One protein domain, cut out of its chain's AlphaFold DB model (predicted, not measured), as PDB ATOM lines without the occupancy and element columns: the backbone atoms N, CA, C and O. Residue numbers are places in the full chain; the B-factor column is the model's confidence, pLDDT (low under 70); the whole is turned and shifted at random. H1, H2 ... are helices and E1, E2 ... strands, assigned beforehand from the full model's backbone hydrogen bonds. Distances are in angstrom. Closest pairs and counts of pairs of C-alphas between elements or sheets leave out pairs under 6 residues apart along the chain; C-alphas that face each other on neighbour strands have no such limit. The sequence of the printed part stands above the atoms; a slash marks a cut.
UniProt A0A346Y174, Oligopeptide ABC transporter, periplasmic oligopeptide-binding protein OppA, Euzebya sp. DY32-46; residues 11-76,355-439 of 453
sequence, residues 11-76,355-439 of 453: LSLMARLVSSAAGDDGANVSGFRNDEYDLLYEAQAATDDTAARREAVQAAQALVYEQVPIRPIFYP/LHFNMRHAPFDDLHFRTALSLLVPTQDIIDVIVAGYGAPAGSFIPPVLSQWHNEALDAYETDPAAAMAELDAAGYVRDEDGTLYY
ATOM      1  N   LEU A  11     -60.326  -5.844 -28.631       55.47
ATOM      2  CA  LEU A  11     -59.601  -5.766 -29.900       55.47
ATOM      3  C   LEU A  11     -58.190  -5.159 -29.769       55.47
ATOM      4  O   LEU A  11     -57.251  -5.691 -30.359       55.47
ATOM      5  N   SER A  12     -58.013  -4.068 -29.014       63.34
ATOM      6  CA  SER A  12     -56.696  -3.421 -28.878       63.34
ATOM      7  C   SER A  12     -55.720  -4.266 -28.056       63.34
ATOM      8  O   SER A  12     -54.527  -4.307 -28.363       63.34
ATOM      9  N   LEU A  13     -56.230  -4.980 -27.047       72.69
ATOM     10  CA  LEU A  13     -55.441  -5.899 -26.230       72.69
ATOM     11  C   LEU A  13     -55.028  -7.136 -27.036       72.69
ATOM     12  O   LEU A  13     -53.875  -7.555 -26.952       72.69
ATOM     13  N   MET A  14     -55.926  -7.676 -27.866       83.19
ATOM     14  CA  MET A  14     -55.619  -8.833 -28.708       83.19
ATOM     15  C   MET A  14     -54.623  -8.523 -29.836       83.19
ATOM     16  O   MET A  14     -53.764  -9.342 -30.159       83.19
ATOM     17  N   ALA A  15     -54.656  -7.309 -30.394       81.12
ATOM     18  CA  ALA A  15     -53.738  -6.886 -31.457       81.12
ATOM     19  C   ALA A  15     -52.244  -6.956 -31.062       81.12
ATOM     20  O   ALA A  15     -51.371  -6.883 -31.923       81.12
ATOM     21  N   ARG A  16     -51.916  -7.115 -29.773       80.81
ATOM     22  CA  ARG A  16     -50.536  -7.269 -29.281       80.81
ATOM     23  C   ARG A  16     -50.011  -8.696 -29.317       80.81
ATOM     24  O   ARG A  16     -48.877  -8.928 -28.916       80.81
ATOM     25  N   LEU A  17     -50.812  -9.653 -29.760       89.94
ATOM     26  CA  LEU A  17     -50.422 -11.060 -29.822       89.94
ATOM     27  C   LEU A  17     -50.627 -11.662 -31.215       89.94
ATOM     28  O   LEU A  17     -50.291 -12.822 -31.421       89.94
ATOM     29  N   VAL A  18     -51.090 -10.869 -32.190       89.75
ATOM     30  CA  VAL A  18     -51.220 -11.315 -33.584       89.75
ATOM     31  C   VAL A  18     -49.853 -11.534 -34.233       89.75
ATOM     32  O   VAL A  18     -48.883 -10.803 -33.969       89.75
ATOM     33  N   SER A  19     -49.761 -12.521 -35.122       92.06
ATOM     34  CA  SER A  19     -48.501 -12.917 -35.764       92.06
ATOM     35  C   SER A  19     -47.934 -11.843 -36.695       92.06
ATOM     36  O   SER A  19     -46.716 -11.762 -36.893       92.06
ATOM     37  N   SER A  20     -48.795 -11.007 -37.281       84.94
ATOM     38  CA  SER A  20     -48.391  -9.897 -38.155       84.94
ATOM     39  C   SER A  20     -47.615  -8.814 -37.397       84.94
ATOM     40  O   SER A  20     -46.749  -8.162 -37.976       84.94
ATOM     41  N   ALA A  21     -47.844  -8.687 -36.087       82.94
ATOM     42  CA  ALA A  21     -47.166  -7.737 -35.213       82.94
ATOM     43  C   ALA A  21     -45.912  -8.316 -34.525       82.94
ATOM     44  O   ALA A  21     -45.308  -7.632 -33.705       82.94
ATOM     45  N   ALA A  22     -45.507  -9.557 -34.823       87.88
ATOM     46  CA  ALA A  22     -44.410 -10.267 -34.145       87.88
ATOM     47  C   ALA A  22     -42.996  -9.944 -34.681       87.88
ATOM     48  O   ALA A  22     -42.045 -10.683 -34.417       87.88
ATOM     49  N   GLY A  23     -42.836  -8.870 -35.464       80.75
ATOM     50  CA  GLY A  23     -41.519  -8.358 -35.875       80.75
ATOM     51  C   GLY A  23     -40.710  -7.803 -34.695       80.75
ATOM     52  O   GLY A  23     -41.258  -7.640 -33.608       80.75
ATOM     53  N   ASP A  24     -39.417  -7.529 -34.891       75.62
ATOM     54  CA  ASP A  24     -38.533  -7.019 -33.823       75.62
ATOM     55  C   ASP A  24     -38.972  -5.640 -33.298       75.62
ATOM     56  O   ASP A  24     -38.910  -5.392 -32.097       75.62
ATOM     57  N   ASP A  25     -39.518  -4.800 -34.182       74.19
ATOM     58  CA  ASP A  25     -40.085  -3.482 -33.854       74.19
ATOM     59  C   ASP A  25     -41.623  -3.507 -33.730       74.19
ATOM     60  O   ASP A  25     -42.285  -2.470 -33.728       74.19
ATOM     61  N   GLY A  26     -42.223  -4.700 -33.696       69.25
ATOM     62  CA  GLY A  26     -43.673  -4.872 -33.696       69.25
ATOM     63  C   GLY A  26     -44.303  -4.821 -32.299       69.25
ATOM     64  O   GLY A  26     -43.655  -5.068 -31.283       69.25
ATOM     65  N   ALA A  27     -45.610  -4.543 -32.242       73.19
ATOM     66  CA  ALA A  27     -46.359  -4.446 -30.983       73.19
ATOM     67  C   ALA A  27     -46.460  -5.780 -30.212       73.19
ATOM     68  O   ALA A  27     -46.703  -5.776 -29.002       73.19
ATOM     69  N   ASN A  28     -46.254  -6.919 -30.884       86.62
ATOM     70  CA  ASN A  28     -46.160  -8.230 -30.249       86.62
ATOM     71  C   ASN A  28     -44.728  -8.482 -29.772       86.62
ATOM     72  O   ASN A  28     -43.902  -9.136 -30.418       86.62
ATOM     73  N   VAL A  29     -44.447  -7.944 -28.587       86.06
ATOM     74  CA  VAL A  29     -43.129  -8.014 -27.945       86.06
ATOM     75  C   VAL A  29     -42.717  -9.445 -27.597       86.06
ATOM     76  O   VAL A  29     -41.528  -9.754 -27.627       86.06
ATOM     77  N   SER A  30     -43.676 -10.344 -27.350       91.75
ATOM     78  CA  SER A  30     -43.390 -11.759 -27.085       91.75
ATOM     79  C   SER A  30     -42.936 -12.512 -28.338       91.75
ATOM     80  O   SER A  30     -42.299 -13.554 -28.231       91.75
ATOM     81  N   GLY A  31     -43.227 -11.992 -29.536       92.69
ATOM     82  CA  GLY A  31     -42.965 -12.701 -30.789       92.69
ATOM     83  C   GLY A  31     -43.877 -13.915 -30.979       92.69
ATOM     84  O   GLY A  31     -43.518 -14.839 -31.706       92.69
ATOM     85  N   PHE A  32     -45.032 -13.926 -30.306       94.81
ATOM     86  CA  PHE A  32     -45.999 -15.016 -30.369       94.81
ATOM     87  C   PHE A  32     -46.548 -15.154 -31.790       94.81
ATOM     88  O   PHE A  32     -46.858 -14.154 -32.434       94.81
ATOM     89  N   ARG A  33     -46.640 -16.386 -32.289       95.19
ATOM     90  CA  ARG A  33     -47.202 -16.686 -33.607       95.19
ATOM     91  C   ARG A  33     -48.101 -17.901 -33.492       95.19
ATOM     92  O   ARG A  33     -47.628 -18.960 -33.079       95.19
ATOM     93  N   ASN A  34     -49.375 -17.740 -33.828       96.69
ATOM     94  CA  ASN A  34     -50.359 -18.807 -33.728       96.69
ATOM     95  C   ASN A  34     -51.536 -18.543 -34.682       96.69
ATOM     96  O   ASN A  34     -52.274 -17.577 -34.503       96.69
ATOM     97  N   ASP A  35     -51.719 -19.430 -35.662       97.19
ATOM     98  CA  ASP A  35     -52.747 -19.286 -36.701       97.19
ATOM     99  C   ASP A  35     -54.176 -19.315 -36.128       97.19
ATOM    100  O   ASP A  35     -55.061 -18.626 -36.628       97.19
ATOM    101  N   GLU A  36     -54.422 -20.089 -35.066       97.56
ATOM    102  CA  GLU A  36     -55.732 -20.137 -34.403       97.56
ATOM    103  C   GLU A  36     -56.032 -18.823 -33.677       97.56
ATOM    104  O   GLU A  36     -57.144 -18.305 -33.770       97.56
ATOM    105  N   TYR A  37     -55.028 -18.235 -33.021       96.38
ATOM    106  CA  TYR A  37     -55.157 -16.914 -32.410       96.38
ATOM    107  C   TYR A  37     -55.480 -15.838 -33.452       96.38
ATOM    108  O   TYR A  37     -56.379 -15.025 -33.238       96.38
ATOM    109  N   ASP A  38     -54.772 -15.852 -34.584       93.56
ATOM    110  CA  ASP A  38     -54.990 -14.898 -35.673       93.56
ATOM    111  C   ASP A  38     -56.405 -15.040 -36.259       93.56
ATOM    112  O   ASP A  38     -57.100 -14.038 -36.427       93.56
ATOM    113  N   LEU A  39     -56.894 -16.271 -36.459       94.81
ATOM    114  CA  LEU A  39     -58.269 -16.526 -36.906       94.81
ATOM    115  C   LEU A  39     -59.320 -16.024 -35.907       94.81
ATOM    116  O   LEU A  39     -60.335 -15.461 -36.314       94.81
ATOM    117  N   LEU A  40     -59.096 -16.200 -34.601       94.56
ATOM    118  CA  LEU A  40     -59.994 -15.684 -33.562       94.56
ATOM    119  C   LEU A  40     -59.997 -14.149 -33.528       94.56
ATOM    120  O   LEU A  40     -61.053 -13.530 -33.368       94.56
ATOM    121  N   TYR A  41     -58.828 -13.530 -33.711       87.31
ATOM    122  CA  TYR A  41     -58.689 -12.080 -33.817       87.31
ATOM    123  C   TYR A  41     -59.426 -11.512 -35.036       87.31
ATOM    124  O   TYR A  41     -60.151 -10.522 -34.897       87.31
ATOM    125  N   GLU A  42     -59.289 -12.144 -36.201       85.06
ATOM    126  CA  GLU A  42     -59.999 -11.768 -37.427       85.06
ATOM    127  C   GLU A  42     -61.514 -11.968 -37.280       85.06
ATOM    128  O   GLU A  42     -62.293 -11.064 -37.586       85.06
ATOM    129  N   ALA A  43     -61.947 -13.105 -36.726       85.81
ATOM    130  CA  ALA A  43     -63.360 -13.416 -36.528       85.81
ATOM    131  C   ALA A  43     -64.065 -12.386 -35.634       85.81
ATOM    132  O   ALA A  43     -65.147 -11.909 -35.982       85.81
ATOM    133  N   GLN A  44     -63.450 -11.989 -34.511       84.44
ATOM    134  CA  GLN A  44     -64.052 -10.980 -33.632       84.44
ATOM    135  C   GLN A  44     -64.079  -9.579 -34.268       84.44
ATOM    136  O   GLN A  44     -64.935  -8.772 -33.916       84.44
ATOM    137  N   ALA A  45     -63.171  -9.280 -35.205       73.81
ATOM    138  CA  ALA A  45     -63.155  -8.007 -35.925       73.81
ATOM    139  C   ALA A  45     -64.207  -7.944 -37.052       73.81
ATOM    140  O   ALA A  45     -64.680  -6.853 -37.383       73.81
ATOM    141  N   ALA A  46     -64.576  -9.098 -37.619       75.94
ATOM    142  CA  ALA A  46     -65.485  -9.216 -38.761       75.94
ATOM    143  C   ALA A  46     -66.974  -9.362 -38.386       75.94
ATOM    144  O   ALA A  46     -67.838  -9.102 -39.221       75.94
ATOM    145  N   THR A  47     -67.298  -9.786 -37.160       73.81
ATOM    146  CA  THR A  47     -68.688 -10.042 -36.731       73.81
ATOM    147  C   THR A  47     -69.370  -8.813 -36.119       73.81
ATOM    148  O   THR A  47     -68.769  -8.090 -35.323       73.81
ATOM    149  N   ASP A  48     -70.649  -8.605 -36.442       71.44
ATOM    150  CA  ASP A  48     -71.560  -7.640 -35.805       71.44
ATOM    151  C   ASP A  48     -72.364  -8.239 -34.639       71.44
ATOM    152  O   ASP A  48     -72.884  -7.507 -33.796       71.44
ATOM    153  N   ASP A  49     -72.412  -9.568 -34.533       79.44
ATOM    154  CA  ASP A  49     -72.978 -10.269 -33.384       79.44
ATOM    155  C   ASP A  49     -72.051 -10.160 -32.158       79.44
ATOM    156  O   ASP A  49     -70.995 -10.799 -32.084       79.44
ATOM    157  N   THR A  50     -72.472  -9.371 -31.165       78.56
ATOM    158  CA  THR A  50     -71.766  -9.173 -29.888       78.56
ATOM    159  C   THR A  50     -71.500 -10.478 -29.134       78.56
ATOM    160  O   THR A  50     -70.466 -10.597 -28.475       78.56
ATOM    161  N   ALA A  51     -72.401 -11.463 -29.205       86.00
ATOM    162  CA  ALA A  51     -72.217 -12.745 -28.529       86.00
ATOM    163  C   ALA A  51     -71.129 -13.575 -29.219       86.00
ATOM    164  O   ALA A  51     -70.215 -14.050 -28.544       86.00
ATOM    165  N   ALA A  52     -71.175 -13.671 -30.551       87.25
ATOM    166  CA  ALA A  52     -70.132 -14.341 -31.331       87.25
ATOM    167  C   ALA A  52     -68.767 -13.654 -31.154       87.25
ATOM    168  O   ALA A  52     -67.740 -14.316 -30.991       87.25
ATOM    169  N   ARG A  53     -68.755 -12.315 -31.103       84.38
ATOM    170  CA  ARG A  53     -67.549 -11.532 -30.821       84.38
ATOM    171  C   ARG A  53     -66.956 -11.884 -29.461       84.38
ATOM    172  O   ARG A  53     -65.760 -12.142 -29.362       84.38
ATOM    173  N   ARG A  54     -67.788 -11.898 -28.414       86.94
ATOM    174  CA  ARG A  54     -67.369 -12.248 -27.051       86.94
ATOM    175  C   ARG A  54     -66.779 -13.656 -26.996       86.94
ATOM    176  O   ARG A  54     -65.725 -13.825 -26.395       86.94
ATOM    177  N   GLU A  55     -67.418 -14.632 -27.638       93.62
ATOM    178  CA  GLU A  55     -66.937 -16.018 -27.683       93.62
ATOM    179  C   GLU A  55     -65.535 -16.112 -28.302       93.62
ATOM    180  O   GLU A  55     -64.632 -16.690 -27.697       93.62
ATOM    181  N   ALA A  56     -65.312 -15.463 -29.449       92.19
ATOM    182  CA  ALA A  56     -64.002 -15.429 -30.097       92.19
ATOM    183  C   ALA A  56     -62.926 -14.753 -29.220       92.19
ATOM    184  O   ALA A  56     -61.812 -15.267 -29.091       92.19
ATOM    185  N   VAL A  57     -63.263 -13.641 -28.553       90.62
ATOM    186  CA  VAL A  57     -62.354 -12.940 -27.625       90.62
ATOM    187  C   VAL A  57     -62.012 -13.803 -26.401       90.62
ATOM    188  O   VAL A  57     -60.868 -13.808 -25.940       90.62
ATOM    189  N   GLN A  58     -62.974 -14.548 -25.855       95.00
ATOM    190  CA  GLN A  58     -62.758 -15.433 -24.705       95.00
ATOM    191  C   GLN A  58     -61.947 -16.681 -25.075       95.00
ATOM    192  O   GLN A  58     -61.056 -17.069 -24.313       95.00
ATOM    193  N   ALA A  59     -62.181 -17.261 -26.254       97.25
ATOM    194  CA  ALA A  59     -61.381 -18.363 -26.786       97.25
ATOM    195  C   ALA A  59     -59.922 -17.943 -27.020       97.25
ATOM    196  O   ALA A  59     -58.998 -18.662 -26.642       97.25
ATOM    197  N   ALA A  60     -59.694 -16.735 -27.544       96.38
ATOM    198  CA  ALA A  60     -58.345 -16.212 -27.739       96.38
ATOM    199  C   ALA A  60     -57.596 -16.015 -26.409       96.38
ATOM    200  O   ALA A  60     -56.393 -16.264 -26.334       96.38
ATOM    201  N   GLN A  61     -58.299 -15.608 -25.344       96.94
ATOM    202  CA  GLN A  61     -57.727 -15.556 -23.993       96.94
ATOM    203  C   GLN A  61     -57.315 -16.937 -23.484       96.94
ATOM    204  O   GLN A  61     -56.217 -17.066 -22.947       96.94
ATOM    205  N   ALA A  62     -58.150 -17.962 -23.680       97.50
ATOM    206  CA  ALA A  62     -57.835 -19.328 -23.265       97.50
ATOM    207  C   ALA A  62     -56.605 -19.876 -24.004       97.50
ATOM    208  O   ALA A  62     -55.697 -20.418 -23.380       97.50
ATOM    209  N   LEU A  63     -56.505 -19.633 -25.311       97.50
ATOM    210  CA  LEU A  63     -55.342 -20.040 -26.097       97.50
ATOM    211  C   LEU A  63     -54.048 -19.363 -25.616       97.50
ATOM    212  O   LEU A  63     -53.010 -20.009 -25.497       97.50
ATOM    213  N   VAL A  64     -54.095 -18.066 -25.300       96.75
ATOM    214  CA  VAL A  64     -52.942 -17.348 -24.727       96.75
ATOM    215  C   VAL A  64     -52.590 -17.885 -23.341       96.75
ATOM    216  O   VAL A  64     -51.409 -18.017 -23.032       96.75
ATOM    217  N   TYR A  65     -53.589 -18.228 -22.529       96.44
ATOM    218  CA  TYR A  65     -53.376 -18.858 -21.232       96.44
ATOM    219  C   TYR A  65     -52.632 -20.189 -21.369       96.44
ATOM    220  O   TYR A  65     -51.659 -20.414 -20.663       96.44
ATOM    221  N   GLU A  66     -53.024 -21.036 -22.319       95.69
ATOM    222  CA  GLU A  66     -52.399 -22.344 -22.551       95.69
ATOM    223  C   GLU A  66     -51.004 -22.249 -23.183       95.69
ATOM    224  O   GLU A  66     -50.125 -23.049 -22.874       95.69
ATOM    225  N   GLN A  67     -50.785 -21.284 -24.079       96.56
ATOM    226  CA  GLN A  67     -49.522 -21.132 -24.813       96.56
ATOM    227  C   GLN A  67     -48.482 -20.284 -24.064       96.56
ATOM    228  O   GLN A  67     -47.313 -20.238 -24.460       96.56
ATOM    229  N   VAL A  68     -48.888 -19.583 -23.004       96.00
ATOM    230  CA  VAL A  68     -48.027 -18.798 -22.108       96.00
ATOM    231  C   VAL A  68     -47.040 -17.854 -22.840       96.00
ATOM    232  O   VAL A  68     -45.865 -17.805 -22.475       96.00
ATOM    233  N   PRO A  69     -47.414 -17.090 -23.893       95.81
ATOM    234  CA  PRO A  69     -46.510 -16.081 -24.467       95.81
ATOM    235  C   PRO A  69     -46.322 -14.879 -23.525       95.81
ATOM    236  O   PRO A  69     -45.357 -14.115 -23.624       95.81
ATOM    237  N   ILE A  70     -47.266 -14.718 -22.600       94.94
ATOM    238  CA  ILE A  70     -47.298 -13.736 -21.528       94.94
ATOM    239  C   ILE A  70     -47.829 -14.411 -20.264       94.94
ATOM    240  O   ILE A  70     -48.588 -15.374 -20.343       94.94
ATOM    241  N   ARG A  71     -47.457 -13.875 -19.103       93.94
ATOM    242  CA  ARG A  71     -47.990 -14.286 -17.803       93.94
ATOM    243  C   ARG A  71     -48.394 -13.052 -16.997       93.94
ATOM    244  O   ARG A  71     -47.528 -12.450 -16.347       93.94
ATOM    245  N   PRO A  72     -49.680 -12.676 -17.010       93.94
ATOM    246  CA  PRO A  72     -50.232 -11.763 -16.021       93.94
ATOM    247  C   PRO A  72     -49.958 -12.277 -14.601       93.94
ATOM    248  O   PRO A  72     -50.089 -13.465 -14.330       93.94
ATOM    249  N   ILE A  73     -49.490 -11.401 -13.707       93.81
ATOM    250  CA  ILE A  73     -49.243 -11.732 -12.294       93.81
ATOM    251  C   ILE A  73     -50.383 -11.171 -11.453       93.81
ATOM    252  O   ILE A  73     -51.017 -11.903 -10.701       93.81
ATOM    253  N   PHE A  74     -50.652  -9.872 -11.595       92.19
ATOM    254  CA  PHE A  74     -51.730  -9.203 -10.879       92.19
ATOM    255  C   PHE A  74     -52.293  -8.016 -11.668       92.19
ATOM    256  O   PHE A  74     -51.595  -7.402 -12.486       92.19
ATOM    257  N   TYR A  75     -53.553  -7.687 -11.399       88.88
ATOM    258  CA  TYR A  75     -54.190  -6.432 -11.779       88.88
ATOM    259  C   TYR A  75     -53.946  -5.426 -10.646       88.88
ATOM    260  O   TYR A  75     -54.357  -5.692  -9.514       88.88
ATOM    261  N   PRO A  76     -53.221  -4.317 -10.882       83.75
ATOM    262  CA  PRO A  76     -52.997  -3.323  -9.841       83.75
ATOM    263  C   PRO A  76     -54.310  -2.627  -9.474       83.75
ATOM    264  O   PRO A  76     -55.126  -2.331 -10.351       83.75
ATOM    265  N   LEU A 355     -45.142 -10.852 -16.848       93.12
ATOM    266  CA  LEU A 355     -44.032 -11.279 -17.692       93.12
ATOM    267  C   LEU A 355     -44.449 -11.325 -19.161       93.12
ATOM    268  O   LEU A 355     -45.512 -11.839 -19.501       93.12
ATOM    269  N   HIS A 356     -43.559 -10.847 -20.025       92.94
ATOM    270  CA  HIS A 356     -43.584 -11.123 -21.457       92.94
ATOM    271  C   HIS A 356     -42.385 -12.001 -21.788       92.94
ATOM    272  O   HIS A 356     -41.249 -11.639 -21.472       92.94
ATOM    273  N   PHE A 357     -42.624 -13.147 -22.414       94.38
ATOM    274  CA  PHE A 357     -41.556 -14.052 -22.814       94.38
ATOM    275  C   PHE A 357     -41.172 -13.761 -24.261       94.38
ATOM    276  O   PHE A 357     -42.012 -13.862 -25.149       94.38
ATOM    277  N   ASN A 358     -39.913 -13.396 -24.513       93.31
ATOM    278  CA  ASN A 358     -39.439 -13.180 -25.880       93.31
ATOM    279  C   ASN A 358     -39.147 -14.530 -26.552       93.31
ATOM    280  O   ASN A 358     -38.023 -15.026 -26.512       93.31
ATOM    281  N   MET A 359     -40.167 -15.100 -27.191       93.50
ATOM    282  CA  MET A 359     -40.155 -16.418 -27.834       93.50
ATOM    283  C   MET A 359     -39.274 -16.486 -29.091       93.50
ATOM    284  O   MET A 359     -39.190 -17.528 -29.733       93.50
ATOM    285  N   ARG A 360     -38.600 -15.388 -29.460       90.25
ATOM    286  CA  ARG A 360     -37.590 -15.368 -30.531       90.25
ATOM    287  C   ARG A 360     -36.260 -15.993 -30.094       90.25
ATOM    288  O   ARG A 360     -35.400 -16.232 -30.939       90.25
ATOM    289  N   HIS A 361     -36.074 -16.228 -28.794       88.62
ATOM    290  CA  HIS A 361     -34.826 -16.734 -28.234       88.62
ATOM    291  C   HIS A 361     -35.062 -17.908 -27.292       88.62
ATOM    292  O   HIS A 361     -35.945 -17.868 -26.434       88.62
ATOM    293  N   ALA A 362     -34.188 -18.908 -27.384       87.62
ATOM    294  CA  ALA A 362     -34.108 -19.951 -26.376       87.62
ATOM    295  C   ALA A 362     -33.677 -19.374 -25.012       87.62
ATOM    296  O   ALA A 362     -32.873 -18.436 -24.968       87.62
ATOM    297  N   PRO A 363     -34.176 -19.921 -23.889       90.19
ATOM    298  CA  PRO A 363     -35.142 -21.025 -23.794       90.19
ATOM    299  C   PRO A 363     -36.620 -20.582 -23.804       90.19
ATOM    300  O   PRO A 363     -37.495 -21.390 -23.516       90.19
ATOM    301  N   PHE A 364     -36.927 -19.310 -24.079       92.62
ATOM    302  CA  PHE A 364     -38.300 -18.791 -24.031       92.62
ATOM    303  C   PHE A 364     -39.163 -19.218 -25.220       92.62
ATOM    304  O   PHE A 364     -40.370 -18.992 -25.194       92.62
ATOM    305  N   ASP A 365     -38.582 -19.818 -26.254       90.88
ATOM    306  CA  ASP A 365     -39.305 -20.451 -27.355       90.88
ATOM    307  C   ASP A 365     -39.983 -21.770 -26.937       90.88
ATOM    308  O   ASP A 365     -41.008 -22.131 -27.517       90.88
ATOM    309  N   ASP A 366     -39.516 -22.423 -25.869       93.25
ATOM    310  CA  ASP A 366     -40.130 -23.629 -25.303       93.25
ATOM    311  C   ASP A 366     -41.311 -23.320 -24.365       93.25
ATOM    312  O   ASP A 366     -41.191 -22.567 -23.396       93.25
ATOM    313  N   LEU A 367     -42.460 -23.942 -24.645       94.88
ATOM    314  CA  LEU A 367     -43.659 -23.854 -23.816       94.88
ATOM    315  C   LEU A 367     -43.423 -24.409 -22.411       94.88
ATOM    316  O   LEU A 367     -43.799 -23.750 -21.444       94.88
ATOM    317  N   HIS A 368     -42.776 -25.568 -22.280       95.38
ATOM    318  CA  HIS A 368     -42.588 -26.210 -20.977       95.38
ATOM    319  C   HIS A 368     -41.764 -25.325 -20.038       95.38
ATOM    320  O   HIS A 368     -42.113 -25.142 -18.870       95.38
ATOM    321  N   PHE A 369     -40.722 -24.677 -20.565       95.19
ATOM    322  CA  PHE A 369     -39.955 -23.687 -19.818       95.19
ATOM    323  C   PHE A 369     -40.798 -22.488 -19.357       95.19
ATOM    324  O   PHE A 369     -40.710 -22.083 -18.194       95.19
ATOM    325  N   ARG A 370     -41.642 -21.920 -20.231       96.06
ATOM    326  CA  ARG A 370     -42.525 -20.791 -19.874       96.06
ATOM    327  C   ARG A 370     -43.593 -21.188 -18.853       96.06
ATOM    328  O   ARG A 370     -43.854 -20.416 -17.926       96.06
ATOM    329  N   THR A 371     -44.164 -22.385 -18.973       95.44
ATOM    330  CA  THR A 371     -45.105 -22.962 -18.001       95.44
ATOM    331  C   THR A 371     -44.436 -23.127 -16.640       95.44
ATOM    332  O   THR A 371     -44.945 -22.626 -15.638       95.44
ATOM    333  N   ALA A 372     -43.245 -23.728 -16.594       95.94
ATOM    334  CA  ALA A 372     -42.498 -23.906 -15.355       95.94
ATOM    335  C   ALA A 372     -42.140 -22.571 -14.686       95.94
ATOM    336  O   ALA A 372     -42.369 -22.398 -13.489       95.94
ATOM    337  N   LEU A 373     -41.650 -21.584 -15.448       95.19
ATOM    338  CA  LEU A 373     -41.426 -20.234 -14.922       95.19
ATOM    339  C   LEU A 373     -42.712 -19.620 -14.371       95.19
ATOM    340  O   LEU A 373     -42.681 -18.956 -13.336       95.19
ATOM    341  N   SER A 374     -43.845 -19.867 -15.025       95.25
ATOM    342  CA  SER A 374     -45.135 -19.352 -14.581       95.25
ATOM    343  C   SER A 374     -45.630 -19.992 -13.286       95.25
ATOM    344  O   SER A 374     -46.362 -19.347 -12.544       95.25
ATOM    345  N   LEU A 375     -45.185 -21.199 -12.951       95.94
ATOM    346  CA  LEU A 375     -45.468 -21.845 -11.667       95.94
ATOM    347  C   LEU A 375     -44.488 -21.424 -10.556       95.94
ATOM    348  O   LEU A 375     -44.772 -21.618  -9.378       95.94
ATOM    349  N   LEU A 376     -43.345 -20.817 -10.892       95.56
ATOM    350  CA  LEU A 376     -42.325 -20.408  -9.915       95.56
ATOM    351  C   LEU A 376     -42.545 -19.021  -9.306       95.56
ATOM    352  O   LEU A 376     -41.955 -18.706  -8.274       95.56
ATOM    353  N   VAL A 377     -43.350 -18.168  -9.936       95.81
ATOM    354  CA  VAL A 377     -43.538 -16.789  -9.470       95.81
ATOM    355  C   VAL A 377     -44.501 -16.763  -8.274       95.81
ATOM    356  O   VAL A 377     -45.654 -17.172  -8.441       95.81
ATOM    357  N   PRO A 378     -44.083 -16.237  -7.102       95.62
ATOM    358  CA  PRO A 378     -44.898 -16.184  -5.888       95.62
ATOM    359  C   PRO A 378     -45.899 -15.021  -5.949       95.62
ATOM    360  O   PRO A 378     -45.672 -13.951  -5.390       95.62
ATOM    361  N   THR A 379     -47.002 -15.213  -6.680       94.50
ATOM    362  CA  THR A 379     -47.979 -14.152  -6.985       94.50
ATOM    363  C   THR A 379     -48.538 -13.495  -5.718       94.50
ATOM    364  O   THR A 379     -48.531 -12.268  -5.629       94.50
ATOM    365  N   GLN A 380     -48.964 -14.283  -4.724       93.94
ATOM    366  CA  GLN A 380     -49.541 -13.731  -3.492       93.94
ATOM    367  C   GLN A 380     -48.506 -12.967  -2.656       93.94
ATOM    368  O   GLN A 380     -48.804 -11.872  -2.194       93.94
ATOM    369  N   ASP A 381     -47.271 -13.468  -2.537       94.06
ATOM    370  CA  ASP A 381     -46.214 -12.752  -1.808       94.06
ATOM    371  C   ASP A 381     -45.865 -11.420  -2.487       94.06
ATOM    372  O   ASP A 381     -45.601 -10.427  -1.811       94.06
ATOM    373  N   ILE A 382     -45.876 -11.368  -3.827       92.69
ATOM    374  CA  ILE A 382     -45.692 -10.111  -4.567       92.69
ATOM    375  C   ILE A 382     -46.813  -9.130  -4.210       92.69
ATOM    376  O   ILE A 382     -46.529  -7.968  -3.919       92.69
ATOM    377  N   ILE A 383     -48.066  -9.591  -4.197       91.56
ATOM    378  CA  ILE A 383     -49.219  -8.758  -3.843       91.56
ATOM    379  C   ILE A 383     -49.092  -8.247  -2.400       91.56
ATOM    380  O   ILE A 383     -49.143  -7.040  -2.165       91.56
ATOM    381  N   ASP A 384     -48.849  -9.137  -1.444       91.94
ATOM    382  CA  ASP A 384     -48.867  -8.817  -0.015       91.94
ATOM    383  C   ASP A 384     -47.650  -7.998   0.433       91.94
ATOM    384  O   ASP A 384     -47.770  -7.136   1.302       91.94
ATOM    385  N   VAL A 385     -46.465  -8.250  -0.132       90.44
ATOM    386  CA  VAL A 385     -45.207  -7.641   0.337       90.44
ATOM    387  C   VAL A 385     -44.799  -6.434  -0.500       90.44
ATOM    388  O   VAL A 385     -44.305  -5.454   0.056       90.44
ATOM    389  N   ILE A 386     -44.965  -6.487  -1.826       85.94
ATOM    390  CA  ILE A 386     -44.455  -5.438  -2.726       85.94
ATOM    391  C   ILE A 386     -45.496  -4.346  -2.957       85.94
ATOM    392  O   ILE A 386     -45.143  -3.168  -2.949       85.94
ATOM    393  N   VAL A 387     -46.764  -4.722  -3.143       85.38
ATOM    394  CA  VAL A 387     -47.867  -3.763  -3.348       85.38
ATOM    395  C   VAL A 387     -48.833  -3.706  -2.160       85.38
ATOM    396  O   VAL A 387     -49.888  -3.095  -2.266       85.38
ATOM    397  N   ALA A 388     -48.456  -4.299  -1.021       87.12
ATOM    398  CA  ALA A 388     -49.171  -4.265   0.260       87.12
ATOM    399  C   ALA A 388     -50.684  -4.552   0.166       87.12
ATOM    400  O   ALA A 388     -51.491  -3.901   0.824       87.12
ATOM    401  N   GLY A 389     -51.068  -5.516  -0.672       87.38
ATOM    402  CA  GLY A 389     -52.460  -5.925  -0.877       87.38
ATOM    403  C   GLY A 389     -53.221  -5.136  -1.948       87.38
ATOM    404  O   GLY A 389     -54.343  -5.511  -2.277       87.38
ATOM    405  N   TYR A 390     -52.629  -4.099  -2.551       85.06
ATOM    406  CA  TYR A 390     -53.245  -3.290  -3.616       85.06
ATOM    407  C   TYR A 390     -53.114  -3.936  -5.003       85.06
ATOM    408  O   TYR A 390     -52.620  -3.347  -5.969       85.06
ATOM    409  N   GLY A 391     -53.572  -5.180  -5.117       87.31
ATOM    410  CA  GLY A 391     -53.647  -5.900  -6.380       87.31
ATOM    411  C   GLY A 391     -54.451  -7.189  -6.270       87.31
ATOM    412  O   GLY A 391     -54.492  -7.818  -5.215       87.31
ATOM    413  N   ALA A 392     -55.065  -7.596  -7.378       90.12
ATOM    414  CA  ALA A 392     -55.778  -8.864  -7.498       90.12
ATOM    415  C   ALA A 392     -54.972  -9.845  -8.367       90.12
ATOM    416  O   ALA A 392     -54.437  -9.418  -9.393       90.12
ATOM    417  N   PRO A 393     -54.862 -11.140  -8.015       93.50
ATOM    418  CA  PRO A 393     -54.201 -12.135  -8.862       93.50
ATOM    419  C   PRO A 393     -54.776 -12.153 -10.286       93.50
ATOM    420  O   PRO A 393     -55.990 -12.102 -10.470       93.50
ATOM    421  N   ALA A 394     -53.909 -12.237 -11.299       93.00
ATOM    422  CA  ALA A 394     -54.317 -12.170 -12.702       93.00
ATOM    423  C   ALA A 394     -54.118 -13.503 -13.433       93.00
ATOM    424  O   ALA A 394     -53.017 -14.052 -13.445       93.00
ATOM    425  N   GLY A 395     -55.181 -13.989 -14.077       91.94
ATOM    426  CA  GLY A 395     -55.143 -15.127 -15.003       91.94
ATOM    427  C   GLY A 395     -55.224 -14.719 -16.476       91.94
ATOM    428  O   GLY A 395     -54.679 -15.404 -17.330       91.94
ATOM    429  N   SER A 396     -55.834 -13.575 -16.796       93.19
ATOM    430  CA  SER A 396     -56.052 -13.126 -18.175       93.19
ATOM    431  C   SER A 396     -55.316 -11.823 -18.481       93.19
ATOM    432  O   SER A 396     -55.005 -11.023 -17.600       93.19
ATOM    433  N   PHE A 397     -55.028 -11.595 -19.762       90.81
ATOM    434  CA  PHE A 397     -54.493 -10.320 -20.240       90.81
ATOM    435  C   PHE A 397     -55.583  -9.268 -20.497       90.81
ATOM    436  O   PHE A 397     -55.252  -8.104 -20.720       90.81
ATOM    437  N   ILE A 398     -56.860  -9.665 -20.460       89.69
ATOM    438  CA  ILE A 398     -58.023  -8.768 -20.429       89.69
ATOM    439  C   ILE A 398     -58.555  -8.787 -18.990       89.69
ATOM    440  O   ILE A 398     -59.038  -9.839 -18.577       89.69
ATOM    441  N   PRO A 399     -58.462  -7.695 -18.213       86.81
ATOM    442  CA  PRO A 399     -58.878  -7.703 -16.807       86.81
ATOM    443  C   PRO A 399     -60.407  -7.743 -16.596       86.81
ATOM    444  O   PRO A 399     -61.148  -7.332 -17.494       86.81
ATOM    445  N   PRO A 400     -60.888  -8.147 -15.400       87.88
ATOM    446  CA  PRO A 400     -62.316  -8.214 -15.057       87.88
ATOM    447  C   PRO A 400     -63.092  -6.903 -15.221       87.88
ATOM    448  O   PRO A 400     -64.280  -6.935 -15.546       87.88
ATOM    449  N   VAL A 401     -62.433  -5.745 -15.069       78.12
ATOM    450  CA  VAL A 401     -63.050  -4.424 -15.307       78.12
ATOM    451  C   VAL A 401     -63.588  -4.275 -16.739       78.12
ATOM    452  O   VAL A 401     -64.520  -3.513 -16.978       78.12
ATOM    453  N   LEU A 402     -63.066  -5.058 -17.691       77.38
ATOM    454  CA  LEU A 402     -63.575  -5.189 -19.058       77.38
ATOM    455  C   LEU A 402     -64.506  -6.405 -19.173       77.38
ATOM    456  O   LEU A 402     -64.338  -7.252 -20.052       77.38
ATOM    457  N   SER A 403     -65.487  -6.490 -18.273       83.69
ATOM    458  CA  SER A 403     -66.370  -7.654 -18.070       83.69
ATOM    459  C   SER A 403     -67.057  -8.157 -19.344       83.69
ATOM    460  O   SER A 403     -67.254  -9.357 -19.516       83.69
ATOM    461  N   GLN A 404     -67.364  -7.262 -20.289       79.44
ATOM    462  CA  GLN A 404     -67.940  -7.621 -21.588       79.44
ATOM    463  C   GLN A 404     -67.047  -8.574 -22.400       79.44
ATOM    464  O   GLN A 404     -67.567  -9.348 -23.206       79.44
ATOM    465  N   TRP A 405     -65.730  -8.504 -22.202       84.94
ATOM    466  CA  TRP A 405     -64.708  -9.207 -22.978       84.94
ATOM    467  C   TRP A 405     -63.907 -10.211 -22.143       84.94
ATOM    468  O   TRP A 405     -63.324 -11.132 -22.709       84.94
ATOM    469  N   HIS A 406     -63.858 -10.048 -20.821       90.38
ATOM    470  CA  HIS A 406     -63.087 -10.895 -19.913       90.38
ATOM    471  C   HIS A 406     -63.534 -12.368 -19.954       90.38
ATOM    472  O   HIS A 406     -64.725 -12.674 -20.047       90.38
ATOM    473  N   ASN A 407     -62.573 -13.293 -19.889       94.94
ATOM    474  CA  ASN A 407     -62.831 -14.717 -19.701       94.94
ATOM    475  C   ASN A 407     -62.687 -15.094 -18.216       94.94
ATOM    476  O   ASN A 407     -61.579 -15.323 -17.736       94.94
ATOM    477  N   GLU A 408     -63.821 -15.196 -17.520       94.25
ATOM    478  CA  GLU A 408     -63.900 -15.535 -16.089       94.25
ATOM    479  C   GLU A 408     -63.462 -16.974 -15.761       94.25
ATOM    480  O   GLU A 408     -63.285 -17.304 -14.594       94.25
ATOM    481  N   ALA A 409     -63.292 -17.847 -16.762       95.62
ATOM    482  CA  ALA A 409     -62.853 -19.228 -16.548       95.62
ATOM    483  C   ALA A 409     -61.328 -19.369 -16.373       95.62
ATOM    484  O   ALA A 409     -60.845 -20.480 -16.158       95.62
ATOM    485  N   LEU A 410     -60.566 -18.280 -16.522       95.44
ATOM    486  CA  LEU A 410     -59.104 -18.287 -16.455       95.44
ATOM    487  C   LEU A 410     -58.620 -17.830 -15.078       95.44
ATOM    488  O   LEU A 410     -58.500 -16.632 -14.810       95.44
ATOM    489  N   ASP A 411     -58.298 -18.799 -14.225       92.69
ATOM    490  CA  ASP A 411     -57.756 -18.550 -12.891       92.69
ATOM    491  C   ASP A 411     -56.304 -18.049 -12.938       92.69
ATOM    492  O   ASP A 411     -55.525 -18.366 -13.841       92.69
ATOM    493  N   ALA A 412     -55.907 -17.275 -11.927       91.06
ATOM    494  CA  ALA A 412     -54.506 -16.909 -11.750       91.06
ATOM    495  C   ALA A 412     -53.636 -18.157 -11.520       91.06
ATOM    496  O   ALA A 412     -54.047 -19.104 -10.853       91.06
ATOM    497  N   TYR A 413     -52.408 -18.132 -12.038       87.69
ATOM    498  CA  TYR A 413     -51.447 -19.217 -11.839       87.69
ATOM    499  C   TYR A 413     -51.136 -19.407 -10.351       87.69
ATOM    500  O   TYR A 413     -50.643 -18.483  -9.694       87.69
ATOM    501  N   GLU A 414     -51.347 -20.622  -9.848       90.50
ATOM    502  CA  GLU A 414     -50.893 -21.010  -8.516       90.50
ATOM    503  C   GLU A 414     -49.375 -21.235  -8.513       90.50
ATOM    504  O   GLU A 414     -48.805 -21.858  -9.412       90.50
ATOM    505  N   THR A 415     -48.700 -20.709  -7.492       94.88
ATOM    506  CA  THR A 415     -47.264 -20.926  -7.311       94.88
ATOM    507  C   THR A 415     -47.015 -22.350  -6.821       94.88
ATOM    508  O   THR A 415     -47.291 -22.668  -5.665       94.88
ATOM    509  N   ASP A 416     -46.433 -23.190  -7.673       96.69
ATOM    510  CA  ASP A 416     -46.055 -24.562  -7.342       96.69
ATOM    511  C   ASP A 416     -44.651 -24.889  -7.882       96.69
ATOM    512  O   ASP A 416     -44.489 -25.368  -9.011       96.69
ATOM    513  N   PRO A 417     -43.598 -24.672  -7.069       95.69
ATOM    514  CA  PRO A 417     -42.234 -25.004  -7.461       95.69
ATOM    515  C   PRO A 417     -42.019 -26.496  -7.737       95.69
ATOM    516  O   PRO A 417     -41.132 -26.843  -8.514       95.69
ATOM    517  N   ALA A 418     -42.795 -27.394  -7.121       96.12
ATOM    518  CA  ALA A 418     -42.657 -28.826  -7.366       96.12
ATOM    519  C   ALA A 418     -43.217 -29.197  -8.744       96.12
ATOM    520  O   ALA A 418     -42.552 -29.919  -9.488       96.12
ATOM    521  N   ALA A 419     -44.386 -28.659  -9.106       96.44
ATOM    522  CA  ALA A 419     -44.953 -28.809 -10.442       96.44
ATOM    523  C   ALA A 419     -44.067 -28.156 -11.511       96.44
ATOM    524  O   ALA A 419     -43.832 -28.768 -12.549       96.44
ATOM    525  N   ALA A 420     -43.486 -26.983 -11.232       95.94
ATOM    526  CA  ALA A 420     -42.528 -26.342 -12.133       95.94
ATOM    527  C   ALA A 420     -41.326 -27.244 -12.446       95.94
ATOM    528  O   ALA A 420     -40.937 -27.398 -13.602       95.94
ATOM    529  N   MET A 421     -40.737 -27.868 -11.420       94.12
ATOM    530  CA  MET A 421     -39.613 -28.778 -11.639       94.12
ATOM    531  C   MET A 421     -40.039 -30.059 -12.357       94.12
ATOM    532  O   MET A 421     -39.287 -30.540 -13.199       94.12
ATOM    533  N   ALA A 422     -41.226 -30.593 -12.058       95.06
ATOM    534  CA  ALA A 422     -41.761 -31.760 -12.753       95.06
ATOM    535  C   ALA A 422     -42.002 -31.484 -14.248       95.06
ATOM    536  O   ALA A 422     -41.711 -32.347 -15.072       95.06
ATOM    537  N   GLU A 423     -42.472 -30.284 -14.590       94.75
ATOM    538  CA  GLU A 423     -42.657 -29.822 -15.970       94.75
ATOM    539  C   GLU A 423     -41.320 -29.772 -16.727       94.75
ATOM    540  O   GLU A 423     -41.188 -30.343 -17.809       94.75
ATOM    541  N   LEU A 424     -40.290 -29.171 -16.121       93.75
ATOM    542  CA  LEU A 424     -38.942 -29.112 -16.701       93.75
ATOM    543  C   LEU A 424     -38.325 -30.508 -16.876       93.75
ATOM    544  O   LEU A 424     -37.722 -30.790 -17.913       93.75
ATOM    545  N   ASP A 425     -38.494 -31.392 -15.889       92.25
ATOM    546  CA  ASP A 425     -38.002 -32.771 -15.957       92.25
ATOM    547  C   ASP A 425     -38.707 -33.564 -17.067       92.25
ATOM    548  O   ASP A 425     -38.058 -34.303 -17.811       92.25
ATOM    549  N   ALA A 426     -40.026 -33.394 -17.218       90.81
ATOM    550  CA  ALA A 426     -40.809 -34.028 -18.278       90.81
ATOM    551  C   ALA A 426     -40.403 -33.536 -19.677       90.81
ATOM    552  O   ALA A 426     -40.378 -34.330 -20.618       90.81
ATOM    553  N   ALA A 427     -40.019 -32.263 -19.793       90.38
ATOM    554  CA  ALA A 427     -39.486 -31.661 -21.013       90.38
ATOM    555  C   ALA A 427     -38.009 -32.012 -21.288       90.38
ATOM    556  O   ALA A 427     -37.461 -31.636 -22.323       90.38
ATOM    557  N   GLY A 428     -37.355 -32.758 -20.390       90.31
ATOM    558  CA  GLY A 428     -35.993 -33.259 -20.574       90.31
ATOM    559  C   GLY A 428     -34.892 -32.269 -20.197       90.31
ATOM    560  O   GLY A 428     -33.733 -32.484 -20.565       90.31
ATOM    561  N   TYR A 429     -35.222 -31.195 -19.475       91.19
ATOM    562  CA  TYR A 429     -34.206 -30.327 -18.894       91.19
ATOM    563  C   TYR A 429     -33.416 -31.101 -17.847       91.19
ATOM    564  O   TYR A 429     -33.957 -31.901 -17.082       91.19
ATOM    565  N   VAL A 430     -32.115 -30.846 -17.790       89.94
ATOM    566  CA  VAL A 430     -31.222 -31.507 -16.834       89.94
ATOM    567  C   VAL A 430     -30.585 -30.483 -15.919       89.94
ATOM    568  O   VAL A 430     -30.415 -29.323 -16.281       89.94
ATOM    569  N   ARG A 431     -30.237 -30.917 -14.712       88.81
ATOM    570  CA  ARG A 431     -29.545 -30.087 -13.728       88.81
ATOM    571  C   ARG A 431     -28.191 -30.700 -13.408       88.81
ATOM    572  O   ARG A 431     -28.096 -31.924 -13.305       88.81
ATOM    573  N   ASP A 432     -27.158 -29.872 -13.281       88.44
ATOM    574  CA  ASP A 432     -25.871 -30.330 -12.747       88.44
ATOM    575  C   ASP A 432     -25.897 -30.446 -11.214       88.44
ATOM    576  O   ASP A 432     -26.919 -30.213 -10.564       88.44
ATOM    577  N   GLU A 433     -24.766 -30.851 -10.630       89.50
ATOM    578  CA  GLU A 433     -24.617 -31.029  -9.180       89.50
ATOM    579  C   GLU A 433     -24.812 -29.721  -8.391       89.50
ATOM    580  O   GLU A 433     -25.215 -29.773  -7.227       89.50
ATOM    581  N   ASP A 434     -24.587 -28.566  -9.028       90.19
ATOM    582  CA  ASP A 434     -24.779 -27.233  -8.447       90.19
ATOM    583  C   ASP A 434     -26.224 -26.721  -8.625       90.19
ATOM    584  O   ASP A 434     -26.588 -25.661  -8.110       90.19
ATOM    585  N   GLY A 435     -27.076 -27.486  -9.318       83.88
ATOM    586  CA  GLY A 435     -28.470 -27.145  -9.590       83.88
ATOM    587  C   GLY A 435     -28.665 -26.223 -10.793       83.88
ATOM    588  O   GLY A 435     -29.781 -25.746 -11.006       83.88
ATOM    589  N   THR A 436     -27.623 -25.983 -11.595       88.06
ATOM    590  CA  THR A 436     -27.725 -25.208 -12.836       88.06
ATOM    591  C   THR A 436     -28.571 -25.979 -13.835       88.06
ATOM    592  O   THR A 436     -28.287 -27.141 -14.121       88.06
ATOM    593  N   LEU A 437     -29.614 -25.340 -14.361       87.88
ATOM    594  CA  LEU A 437     -30.515 -25.927 -15.347       87.88
ATOM    595  C   LEU A 437     -29.924 -25.793 -16.758       87.88
ATOM    596  O   LEU A 437     -29.533 -24.702 -17.167       87.88
ATOM    597  N   TYR A 438     -29.918 -26.886 -17.513       86.50
ATOM    598  CA  TYR A 438     -29.478 -26.944 -18.903       86.50
ATOM    599  C   TYR A 438     -30.615 -27.405 -19.804       86.50
ATOM    600  O   TYR A 438     -31.422 -28.262 -19.433       86.50
ATOM    601  N   TYR A 439     -30.635 -26.840 -21.010       82.81
ATOM    602  CA  TYR A 439     -31.565 -27.211 -22.068       82.81
ATOM    603  C   TYR A 439     -31.411 -28.703 -22.439       82.81
ATOM    604  O   TYR A 439     -30.294 -29.231 -22.351       82.81
TER     605      TYR A 439
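This is residues 11 to 76 and 355 to 439 of the 453 residues of the protein "Oligopeptide ABC transporter, periplasmic oligopeptide-binding protein OppA" of Euzebya sp. DY32-46 (UniProt A0A346Y174). Two pairs of antiparallel helices, the hairpin H2 and H3 and the pair H4 and H6, make the two parts of an elongated body, set about at right angles where the end of H3 comes near the start of H4. The strand E1 runs between them near the middle, with H5 and the short strand E2 by its far end, and a loop, residues 427 to 439, folds back on itself at one end of the long axis. The printed part has 151 residues, with named elements in the order H1, H2, H3, E1, H4, H5, E2, H6; the two strands make one antiparallel sheet, E1 - E2. The class is mostly helix, with 72 residues, under half, in named elements. It is compact, with a radius of gyration of the C-alphas of 16.7 A, and spans 59 by 35 by 27 A.

H1 is residues 11 to 14, beginning at C-alpha 11 (-59.601, -5.766, -29.900). H2 is residues 35 to 46, 16.4 A long, and H3 is residues 50 to 67, 25.8 A long. E1, residues 70 to 76, measures 16.7 A. After the cut come H4, residues 367 to 376, 14.4 A, with C-alpha 367 at (-43.659, -23.854, -23.816), and H5, residues 379 to 386, 10.3 A. E2 is residues 391 to 393. H6, residues 417 to 426, 14.2 A, ends at C-alpha 426 (-40.809, -34.028, -18.278).

H1 touches residues 41 to 45 of H2, the closest C-alphas being those of Met 14 and Tyr 41, 6.8 A apart. H2 and H3 form a helical hairpin: they touch, closest at the C-alphas of Gln 44 and Arg 53, 4.5 A, and run opposite ways at a shallow tilt of 21 degrees. H3 and H4 are close but not clearly touching, about perpendicular at 86 degrees; the closest C-alphas, of Gln 67 and Leu 367, are 6.5 A apart. E1 and E2 are antiparallel, with N 75 and O 392 at 2.8 A and N 392 and O 75 at 2.9 A, within hydrogen-bond range. Residues 70 to 71 of E1 also pair, antiparallel, with residues 355 to 356. The closest C-alphas of E1 and H5, of Ile 73 and Thr 379, are 6.0 A apart. H4 and H6 touch, closest at the C-alphas of Ala 372 and Ala 420, 4.0 A, and run opposite ways at a shallow tilt of 17 degrees. H5 touches no helix. In H2, H3, H4, H5 and H6 every O i to N i+4 pair is within hydrogen-bond range; H1 is too short for such a pair.

The two C-alphas farthest apart, those of Asp 48 and Glu 433, are 58.8 A apart. Residues 77 to 354 are cut out, and C-alphas 76 and 355 are 14.3 A apart across the cut. The links H1 to H2 and E2 to H6 are long, with 20 and 23 residues. The mean pLDDT of the printed part is 89.6; residues 11 to 12 and residue 26 are under 70.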